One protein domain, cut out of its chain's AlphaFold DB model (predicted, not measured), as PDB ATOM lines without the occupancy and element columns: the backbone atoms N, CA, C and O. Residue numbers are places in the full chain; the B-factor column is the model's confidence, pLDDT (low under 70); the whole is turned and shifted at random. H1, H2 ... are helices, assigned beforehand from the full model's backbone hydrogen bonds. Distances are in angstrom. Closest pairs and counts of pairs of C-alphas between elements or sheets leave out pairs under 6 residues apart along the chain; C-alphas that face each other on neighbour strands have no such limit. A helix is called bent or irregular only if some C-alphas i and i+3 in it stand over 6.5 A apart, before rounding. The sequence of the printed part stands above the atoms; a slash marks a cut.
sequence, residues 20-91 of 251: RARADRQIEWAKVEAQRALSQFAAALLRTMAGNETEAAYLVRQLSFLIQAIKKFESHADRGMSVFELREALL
ATOM      1  N   ARG A  20      70.226  10.787   0.932       64.06
ATOM      2  CA  ARG A  20      69.352  11.666   0.141       64.06
ATOM      3  C   ARG A  20      68.841  10.983  -1.128       64.06
ATOM      4  O   ARG A  20      67.656  11.049  -1.406       64.06
ATOM      5  N   ALA A  21      69.677  10.192  -1.803       65.75
ATOM      6  CA  ALA A  21      69.263   9.453  -2.997       65.75
ATOM      7  C   ALA A  21      68.243   8.336  -2.696       65.75
ATOM      8  O   ALA A  21      67.473   7.956  -3.576       65.75
ATOM      9  N   ARG A  22      68.219   7.792  -1.469       70.06
ATOM     10  CA  ARG A  22      67.166   6.851  -1.043       70.06
ATOM     11  C   ARG A  22      65.861   7.577  -0.723       70.06
ATOM     12  O   ARG A  22      64.812   7.088  -1.131       70.06
ATOM     13  N   ALA A  23      65.933   8.725  -0.050       70.31
ATOM     14  CA  ALA A  23      64.766   9.560   0.236       70.31
ATOM     15  C   ALA A  23      64.107  10.071  -1.058       70.31
ATOM     16  O   ALA A  23      62.907   9.898  -1.239       70.31
ATOM     17  N   ASP A  24      64.901  10.566  -2.011       74.44
ATOM     18  CA  ASP A  24      64.404  11.045  -3.307       74.44
ATOM     19  C   ASP A  24      63.696   9.926  -4.091       74.44
ATOM     20  O   ASP A  24      62.598  10.119  -4.614       74.44
ATOM     21  N   ARG A  25      64.259   8.707  -4.093       79.06
ATOM     22  CA  ARG A  25      63.615   7.531  -4.708       79.06
ATOM     23  C   ARG A  25      62.301   7.152  -4.028       79.06
ATOM     24  O   ARG A  25      61.366   6.746  -4.712       79.06
ATOM     25  N   GLN A  26      62.219   7.261  -2.703       81.38
ATOM     26  CA  GLN A  26      60.986   6.980  -1.960       81.38
ATOM     27  C   GLN A  26      59.900   8.018  -2.254       81.38
ATOM     28  O   GLN A  26      58.738   7.645  -2.406       81.38
ATOM     29  N   ILE A  27      60.276   9.291  -2.395       76.19
ATOM     30  CA  ILE A  27      59.365  10.368  -2.798       76.19
ATOM     31  C   ILE A  27      58.833  10.113  -4.211       76.19
ATOM     32  O   ILE A  27      57.621  10.178  -4.426       76.19
ATOM     33  N   GLU A  28      59.703   9.774  -5.166       81.38
ATOM     34  CA  GLU A  28      59.274   9.444  -6.529       81.38
ATOM     35  C   GLU A  28      58.356   8.220  -6.566       81.38
ATOM     36  O   GLU A  28      57.311   8.252  -7.214       81.38
ATOM     37  N   TRP A  29      58.690   7.157  -5.833       81.81
ATOM     38  CA  TRP A  29      57.846   5.965  -5.756       81.81
ATOM     39  C   TRP A  29      56.479   6.262  -5.144       81.81
ATOM     40  O   TRP A  29      55.462   5.847  -5.700       81.81
ATOM     41  N   ALA A  30      56.434   7.023  -4.048       77.50
ATOM     42  CA  ALA A  30      55.180   7.431  -3.426       77.50
ATOM     43  C   ALA A  30      54.344   8.318  -4.358       77.50
ATOM     44  O   ALA A  30      53.122   8.176  -4.411       77.50
ATOM     45  N   LYS A  31      54.992   9.187  -5.146       76.62
ATOM     46  CA  LYS A  31      54.326   9.993  -6.176       76.62
ATOM     47  C   LYS A  31      53.706   9.109  -7.256       76.62
ATOM     48  O   LYS A  31      52.527   9.273  -7.557       76.62
ATOM     49  N   VAL A  32      54.450   8.140  -7.790       78.19
ATOM     50  CA  VAL A  32      53.946   7.191  -8.800       78.19
ATOM     51  C   VAL A  32      52.794   6.345  -8.246       78.19
ATOM     52  O   VAL A  32      51.796   6.129  -8.935       78.19
ATOM     53  N   GLU A  33      52.888   5.892  -6.993       77.88
ATOM     54  CA  GLU A  33      51.827   5.124  -6.330       77.88
ATOM     55  C   GLU A  33      50.555   5.968  -6.155       77.88
ATOM     56  O   GLU A  33      49.458   5.502  -6.477       77.88
ATOM     57  N   ALA A  34      50.695   7.232  -5.740       71.44
ATOM     58  CA  ALA A  34      49.584   8.172  -5.625       71.44
ATOM     59  C   ALA A  34      48.938   8.478  -6.981       71.44
ATOM     60  O   ALA A  34      47.712   8.439  -7.091       71.44
ATOM     61  N   GLN A  35      49.742   8.700  -8.023       73.44
ATOM     62  CA  GLN A  35      49.249   8.909  -9.384       73.44
ATOM     63  C   GLN A  35      48.452   7.698  -9.879       73.44
ATOM     64  O   GLN A  35      47.314   7.842 -10.321       73.44
ATOM     65  N   ARG A  36      49.004   6.489  -9.723       74.69
ATOM     66  CA  ARG A  36      48.345   5.244 -10.133       74.69
ATOM     67  C   ARG A  36      47.022   5.021  -9.403       74.69
ATOM     68  O   ARG A  36      46.032   4.669 -10.047       74.69
ATOM     69  N   ALA A  37      46.997   5.217  -8.084       71.31
ATOM     70  CA  ALA A  37      45.779   5.087  -7.286       71.31
ATOM     71  C   ALA A  37      44.708   6.088  -7.745       71.31
ATOM     72  O   ALA A  37      43.529   5.748  -7.853       71.31
ATOM     73  N   LEU A  38      45.128   7.303  -8.091       71.88
ATOM     74  CA  LEU A  38      44.236   8.356  -8.543       71.88
ATOM     75  C   LEU A  38      43.636   8.063  -9.926       71.88
ATOM     76  O   LEU A  38      42.425   8.203 -10.110       71.88
ATOM     77  N   SER A  39      44.437   7.563 -10.870       68.88
ATOM     78  CA  SER A  39      43.933   7.117 -12.174       68.88
ATOM     79  C   SER A  39      42.969   5.927 -12.042       68.88
ATOM     80  O   SER A  39      41.948   5.873 -12.728       68.88
ATOM     81  N   GLN A  40      43.254   4.977 -11.142       70.88
ATOM     82  CA  GLN A  40      42.379   3.825 -10.883       70.88
ATOM     83  C   GLN A  40      41.042   4.237 -10.259       70.88
ATOM     84  O   GLN A  40      39.998   3.714 -10.660       70.88
ATOM     85  N   PHE A  41      41.062   5.195  -9.331       69.19
ATOM     86  CA  PHE A  41      39.854   5.782  -8.761       69.19
ATOM     87  C   PHE A  41      39.023   6.512  -9.822       69.19
ATOM     88  O   PHE A  41      37.825   6.258  -9.928       69.19
ATOM     89  N   ALA A  42      39.650   7.341 -10.663       63.75
ATOM     90  CA  ALA A  42      38.963   8.019 -11.762       63.75
ATOM     91  C   ALA A  42      38.314   7.018 -12.736       63.75
ATOM     92  O   ALA A  42      37.156   7.181 -13.117       63.75
ATOM     93  N   ALA A  43      39.020   5.938 -13.086       62.44
ATOM     94  CA  ALA A  43      38.484   4.885 -13.946       62.44
ATOM     95  C   ALA A  43      37.296   4.150 -13.308       62.44
ATOM     96  O   ALA A  43      36.323   3.849 -13.995       62.44
ATOM     97  N   ALA A  44      37.361   3.856 -12.007       58.88
ATOM     98  CA  ALA A  44      36.231   3.288 -11.278       58.88
ATOM     99  C   ALA A  44      35.032   4.251 -11.283       58.88
ATOM    100  O   ALA A  44      33.917   3.821 -11.553       58.88
ATOM    101  N   LEU A  45      35.265   5.554 -11.073       64.25
ATOM    102  CA  LEU A  45      34.222   6.590 -11.044       64.25
ATOM    103  C   LEU A  45      33.474   6.685 -12.374       64.25
ATOM    104  O   LEU A  45      32.240   6.709 -12.395       64.25
ATOM    105  N   LEU A  46      34.211   6.639 -13.482       60.75
ATOM    106  CA  LEU A  46      33.634   6.601 -14.823       60.75
ATOM    107  C   LEU A  46      32.785   5.343 -15.062       60.75
ATOM    108  O   LEU A  46      31.709   5.442 -15.647       60.75
ATOM    109  N   ARG A  47      33.215   4.171 -14.577       56.22
ATOM    110  CA  ARG A  47      32.453   2.918 -14.728       56.22
ATOM    111  C   ARG A  47      31.176   2.882 -13.883       56.22
ATOM    112  O   ARG A  47      30.139   2.452 -14.380       56.22
ATOM    113  N   THR A  48      31.199   3.413 -12.660       60.72
ATOM    114  CA  THR A  48      29.972   3.612 -11.868       60.72
ATOM    115  C   THR A  48      29.003   4.589 -12.519       60.72
ATOM    116  O   THR A  48      27.805   4.327 -12.547       60.72
ATOM    117  N   MET A  49      29.504   5.696 -13.080       54.16
ATOM    118  CA  MET A  49      28.666   6.646 -13.818       54.16
ATOM    119  C   MET A  49      28.059   6.029 -15.087       54.16
ATOM    120  O   MET A  49      26.984   6.445 -15.503       54.16
ATOM    121  N   ALA A  50      28.707   5.014 -15.666       54.97
ATOM    122  CA  ALA A  50      28.197   4.247 -16.802       54.97
ATOM    123  C   ALA A  50      27.103   3.217 -16.430       54.97
ATOM    124  O   ALA A  50      26.684   2.444 -17.289       54.97
ATOM    125  N   GLY A  51      26.615   3.211 -15.182       44.50
ATOM    126  CA  GLY A  51      25.427   2.453 -14.776       44.50
ATOM    127  C   GLY A  51      25.699   1.074 -14.172       44.50
ATOM    128  O   GLY A  51      24.775   0.271 -14.067       44.50
ATOM    129  N   ASN A  52      26.933   0.778 -13.754       52.41
ATOM    130  CA  ASN A  52      27.211  -0.453 -13.015       52.41
ATOM    131  C   ASN A  52      26.967  -0.250 -11.507       52.41
ATOM    132  O   ASN A  52      27.863   0.153 -10.764       52.41
ATOM    133  N   GLU A  53      25.744  -0.528 -11.045       51.44
ATOM    134  CA  GLU A  53      25.319  -0.349  -9.642       51.44
ATOM    135  C   GLU A  53      26.151  -1.173  -8.637       51.44
ATOM    136  O   GLU A  53      26.260  -0.810  -7.466       51.44
ATOM    137  N   THR A  54      26.825  -2.236  -9.092       57.53
ATOM    138  CA  THR A  54      27.710  -3.056  -8.242       57.53
ATOM    139  C   THR A  54      29.070  -2.412  -7.941       57.53
ATOM    140  O   THR A  54      29.796  -2.880  -7.063       57.53
ATOM    141  N   GLU A  55      29.428  -1.303  -8.598       56.91
ATOM    142  CA  GLU A  55      30.755  -0.688  -8.468       56.91
ATOM    143  C   GLU A  55      30.856   0.420  -7.406       56.91
ATOM    144  O   GLU A  55      31.958   0.892  -7.121       56.91
ATOM    145  N   ALA A  56      29.766   0.790  -6.725       55.50
ATOM    146  CA  ALA A  56      29.819   1.776  -5.638       55.50
ATOM    147  C   ALA A  56      30.748   1.334  -4.485       55.50
ATOM    148  O   ALA A  56      31.530   2.127  -3.961       55.50
ATOM    149  N   ALA A  57      30.747   0.041  -4.139       59.12
ATOM    150  CA  ALA A  57      31.685  -0.518  -3.162       59.12
ATOM    151  C   ALA A  57      33.139  -0.513  -3.679       59.12
ATOM    152  O   ALA A  57      34.084  -0.304  -2.912       59.12
ATOM    153  N   TYR A  58      33.323  -0.695  -4.990       63.19
ATOM    154  CA  TYR A  58      34.632  -0.622  -5.634       63.19
ATOM    155  C   TYR A  58      35.181   0.813  -5.622       63.19
ATOM    156  O   TYR A  58      36.360   0.999  -5.328       63.19
ATOM    157  N   LEU A  59      34.336   1.833  -5.809       63.41
ATOM    158  CA  LEU A  59      34.719   3.241  -5.642       63.41
ATOM    159  C   LEU A  59      35.206   3.567  -4.245       63.41
ATOM    160  O   LEU A  59      36.256   4.184  -4.101       63.41
ATOM    161  N   VAL A  60      34.449   3.170  -3.221       69.12
ATOM    162  CA  VAL A  60      34.811   3.445  -1.824       69.12
ATOM    163  C   VAL A  60      36.163   2.805  -1.506       69.12
ATOM    164  O   VAL A  60      37.024   3.431  -0.884       69.12
ATOM    165  N   ARG A  61      36.408   1.594  -2.022       72.44
ATOM    166  CA  ARG A  61      37.707   0.928  -1.908       72.44
ATOM    167  C   ARG A  61      38.815   1.685  -2.649       72.44
ATOM    168  O   ARG A  61      39.882   1.889  -2.075       72.44
ATOM    169  N   GLN A  62      38.579   2.141  -3.876       74.19
ATOM    170  CA  GLN A  62      39.577   2.907  -4.633       74.19
ATOM    171  C   GLN A  62      39.867   4.280  -4.010       74.19
ATOM    172  O   GLN A  62      41.022   4.699  -3.959       74.19
ATOM    173  N   LEU A  63      38.857   4.939  -3.439       75.06
ATOM    174  CA  LEU A  63      39.029   6.172  -2.674       75.06
ATOM    175  C   LEU A  63      39.909   5.931  -1.444       75.06
ATOM    176  O   LEU A  63      40.793   6.733  -1.148       75.06
ATOM    177  N   SER A  64      39.710   4.807  -0.749       76.88
ATOM    178  CA  SER A  64      40.539   4.446   0.405       76.88
ATOM    179  C   SER A  64      42.011   4.242   0.023       76.88
ATOM    180  O   SER A  64      42.892   4.741   0.725       76.88
ATOM    181  N   PHE A  65      42.287   3.601  -1.120       77.75
ATOM    182  CA  PHE A  65      43.649   3.443  -1.636       77.75
ATOM    183  C   PHE A  65      44.270   4.779  -2.024       77.75
ATOM    184  O   PHE A  65      45.432   5.028  -1.708       77.75
ATOM    185  N   LEU A  66      43.487   5.666  -2.641       78.38
ATOM    186  CA  LEU A  66      43.954   6.999  -2.977       78.38
ATOM    187  C   LEU A  66      44.339   7.801  -1.727       78.38
ATOM    188  O   LEU A  66      45.429   8.365  -1.670       78.38
ATOM    189  N   ILE A  67      43.481   7.818  -0.705       81.69
ATOM    190  CA  ILE A  67      43.759   8.523   0.555       81.69
ATOM    191  C   ILE A  67      45.030   7.971   1.212       81.69
ATOM    192  O   ILE A  67      45.854   8.743   1.700       81.69
ATOM    193  N   GLN A  68      45.218   6.649   1.212       85.44
ATOM    194  CA  GLN A  68      46.433   6.031   1.749       85.44
ATOM    195  C   GLN A  68      47.683   6.433   0.960       85.44
ATOM    196  O   GLN A  68      48.700   6.759   1.568       85.44
ATOM    197  N   ALA A  69      47.611   6.454  -0.370       81.75
ATOM    198  CA  ALA A  69      48.737   6.838  -1.212       81.75
ATOM    199  C   ALA A  69      49.099   8.327  -1.056       81.75
ATOM    200  O   ALA A  69      50.278   8.659  -0.951       81.75
ATOM    201  N   ILE A  70      48.104   9.215  -0.936       81.06
ATOM    202  CA  ILE A  70      48.327  10.641  -0.639       81.06
ATOM    203  C   ILE A  70      48.987  10.813   0.734       81.06
ATOM    204  O   ILE A  70      49.962  11.552   0.843       81.06
ATOM    205  N   LYS A  71      48.517  10.096   1.764       85.50
ATOM    206  CA  LYS A  71      49.123  10.144   3.106       85.50
ATOM    207  C   LYS A  71      50.573   9.659   3.114       85.50
ATOM    208  O   LYS A  71      51.412  10.263   3.774       85.50
ATOM    209  N   LYS A  72      50.885   8.588   2.372       85.81
ATOM    210  CA  LYS A  72      52.270   8.116   2.203       85.81
ATOM    211  C   LYS A  72      53.135   9.175   1.524       85.81
ATOM    212  O   LYS A  72      54.230   9.454   2.003       85.81
ATOM    213  N   PHE A  73      52.639   9.783   0.446       84.75
ATOM    214  CA  PHE A  73      53.349  10.858  -0.244       84.75
ATOM    215  C   PHE A  73      53.637  12.036   0.690       84.75
ATOM    216  O   PHE A  73      54.780  12.470   0.778       84.75
ATOM    217  N   GLU A  74      52.638  12.491   1.446       87.69
ATOM    218  CA  GLU A  74      52.795  13.580   2.413       87.69
ATOM    219  C   GLU A  74      53.843  13.249   3.484       87.69
ATOM    220  O   GLU A  74      54.683  14.090   3.790       87.69
ATOM    221  N   SER A  75      53.872  12.002   3.969       88.44
ATOM    222  CA  SER A  75      54.862  11.542   4.954       88.44
ATOM    223  C   SER A  75      56.297  11.423   4.430       88.44
ATOM    224  O   SER A  75      57.222  11.296   5.225       88.44
ATOM    225  N   HIS A  76      56.494  11.372   3.110       85.44
ATOM    226  CA  HIS A  76      57.821  11.238   2.496       85.44
ATOM    227  C   HIS A  76      58.319  12.548   1.895       85.44
ATOM    228  O   HIS A  76      59.520  12.793   1.875       85.44
ATOM    229  N   ALA A  77      57.407  13.377   1.390       82.44
ATOM    230  CA  ALA A  77      57.731  14.641   0.748       82.44
ATOM    231  C   ALA A  77      57.666  15.839   1.711       82.44
ATOM    232  O   ALA A  77      57.987  16.948   1.286       82.44
ATOM    233  N   ASP A  78      57.192  15.640   2.950       87.69
ATOM    234  CA  ASP A  78      56.881  16.690   3.936       87.69
ATOM    235  C   ASP A  78      56.004  17.822   3.357       87.69
ATOM    236  O   ASP A  78      56.034  18.974   3.793       87.69
ATOM    237  N   ARG A  79      55.215  17.496   2.325       88.88
ATOM    238  CA  ARG A  79      54.290  18.406   1.643       88.88
ATOM    239  C   ARG A  79      53.132  17.646   1.016       88.88
ATOM    240  O   ARG A  79      53.276  16.506   0.576       88.88
ATOM    241  N   GLY A  80      52.004  18.334   0.857       85.75
ATOM    242  CA  GLY A  80      50.893  17.849   0.045       85.75
ATOM    243  C   GLY A  80      51.225  17.798  -1.453       85.75
ATOM    244  O   GLY A  80      52.125  18.483  -1.956       85.75
ATOM    245  N   MET A  81      50.463  16.985  -2.185       84.50
ATOM    246  CA  MET A  81      50.513  16.956  -3.647       84.50
ATOM    247  C   MET A  81      49.936  18.265  -4.193       84.50
ATOM    248  O   MET A  81      48.853  18.690  -3.787       84.50
ATOM    249  N   SER A  82      50.650  18.930  -5.098       85.81
ATOM    250  CA  SER A  82      50.163  20.188  -5.670       85.81
ATOM    251  C   SER A  82      48.984  19.950  -6.619       85.81
ATOM    252  O   SER A  82      48.852  18.884  -7.218       85.81
ATOM    253  N   VAL A  83      48.147  20.974  -6.824       74.12
ATOM    254  CA  VAL A  83      47.020  20.920  -7.778       74.12
ATOM    255  C   VAL A  83      47.493  20.591  -9.200       74.12
ATOM    256  O   VAL A  83      46.779  19.933  -9.955       74.12
ATOM    257  N   PHE A  84      48.702  21.025  -9.566       75.06
ATOM    258  CA  PHE A  84      49.313  20.711 -10.856       75.06
ATOM    259  C   PHE A  84      49.657  19.219 -10.974       75.06
ATOM    260  O   PHE A  84      49.234  18.584 -11.934       75.06
ATOM    261  N   GLU A  85      50.327  18.645  -9.971       78.44
ATOM    262  CA  GLU A  85      50.665  17.211  -9.930       78.44
ATOM    263  C   GLU A  85      49.412  16.326  -9.905       78.44
ATOM    264  O   GLU A  85      49.367  15.288 -10.560       78.44
ATOM    265  N   LEU A  86      48.370  16.767  -9.194       74.00
ATOM    266  CA  LEU A  86      47.051  16.135  -9.179       74.00
ATOM    267  C   LEU A  86      46.386  16.156 -10.557       74.00
ATOM    268  O   LEU A  86      45.832  15.148 -10.991       74.00
ATOM    269  N   ARG A  87      46.439  17.292 -11.261       69.50
ATOM    270  CA  ARG A  87      45.931  17.386 -12.636       69.50
ATOM    271  C   ARG A  87      46.705  16.477 -13.573       69.50
ATOM    272  O   ARG A  87      46.077  15.771 -14.346       69.50
ATOM    273  N   GLU A  88      48.027  16.471 -13.487       75.12
ATOM    274  CA  GLU A  88      48.885  15.608 -14.297       75.12
ATOM    275  C   GLU A  88      48.580  14.120 -14.057       75.12
ATOM    276  O   GLU A  88      48.442  13.362 -15.007       75.12
ATOM    277  N   ALA A  89      48.343  13.724 -12.803       70.56
ATOM    278  CA  ALA A  89      47.917  12.374 -12.425       70.56
ATOM    279  C   ALA A  89      46.538  11.966 -12.986       70.56
ATOM    280  O   ALA A  89      46.273  10.783 -13.226       70.56
ATOM    281  N   LEU A  90      45.639  12.944 -13.145       66.19
ATOM    282  CA  LEU A  90      44.299  12.768 -13.716       66.19
ATOM    283  C   LEU A  90      44.302  12.712 -15.239       66.19
ATOM    284  O   LEU A  90      43.330  12.226 -15.824       66.19
ATOM    285  N   LEU A  91      45.347  13.229 -15.889       68.06
ATOM    286  CA  LEU A  91      45.495  13.100 -17.327       68.06
ATOM    287  C   LEU A  91      45.784  11.627 -17.622       68.06
ATOM    288  O   LEU A  91      46.912  11.155 -17.514       68.06
TER     289      LEU A  91
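What this domain is: This is residues 20 to 91 of the 251 residues of an uncharacterized protein of Bradyrhizobium sp. CIR18 (UniProt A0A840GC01). This is a long helical hairpin, H1 and H2 side by side and running opposite ways, with the short helix H3 folded back over one side of H1. H3 packs slantwise on residues 35 to 42 of H1, partway along its length, and keeps clear of H2. The printed part has 72 residues with three named helices, in the order H1, H2, H3 along the chain, and no named strand; the class is all helix. The outline is a rod, spanning 47 by 20 by 15 A along its three main axes, with the two long helices making the longest axis. The whole is only just loose, close to compact, with a radius of gyration of the C-alphas of 13.6 A.

Where its parts are: Find C-alpha 20 at (69.352, 11.666, 0.141), where the printed part begins. From there H1, the longest helix, runs through residues 20 to 49, and x falls until you reach C-alpha 49 at (28.666, 6.646, -13.818), 43.3 A from the first. Residues 50 to 52 make the turn. Then look at C-alpha 53 at (25.319, -0.349, -9.642), where H2 begins; it holds residues 53 to 77 and climbs back in x to C-alpha 77 at (57.731, 14.641, 0.748), 37.2 A from its first C-alpha. Near its beginning H2 is irregular, but only just: C-alphas 54 and 57 are 6.9 A apart, and its line is a rough one. After residues 78 to 82 you come to H3, residues 83 to 90, which has eight residues and runs from C-alpha 83 at (47.020, 20.920, -7.778) to C-alpha 90 at (44.299, 12.768, -13.716). Leu 91 is the last printed residue.

How they stand to each other: Begin with H1 and H2, which form a helical hairpin. They touch, with 35 pairs of C-alphas within 8 A, and their centres are 9.4 A apart. They run opposite ways at a shallow tilt of 18 degrees. Look at Ala 34 and Ala 69 for their closest C-alphas, 4.7 A apart. Next go to H3, which touches H1, with 9 pairs of C-alphas within 8 A; H1 touches H3 with residues 35 to 42 alone. The closest C-alphas of these two helices are those of Gln 35 and Ala 89, 4.8 A apart. Their lines stand at a steep tilt of 60 degrees, and they run the same way, centre to centre 10.4 A. H2 and H3 are apart, though they follow each other along the chain. In the backbones of H1 and H3 every O i to N i+4 pair is within hydrogen-bond range; in H2, 19 of 21 are.

The domain as a whole: Measure the length of the domain from Arg 20 to Gly 51: their C-alphas, the two farthest apart, are 47.3 A from each other. The first and last printed C-alphas, those of Arg 20 and Leu 91, are 29.6 A apart. The printed part runs from residue 20 to residue 91 without a cut. Both links are tight, with three residues between H1 and H2 and five between H2 and H3. In the B-factor column you will find a mean pLDDT of 72.3 over the printed part. The model's confidence is low, under 70, at 26 residues: 20 to 21, 39, 41 to 60, 87, and 90 to 91. The stretch 41 to 60 covers residues 41 to 49 of H1, the link 50 to 52, and residues 53 to 60 of H2.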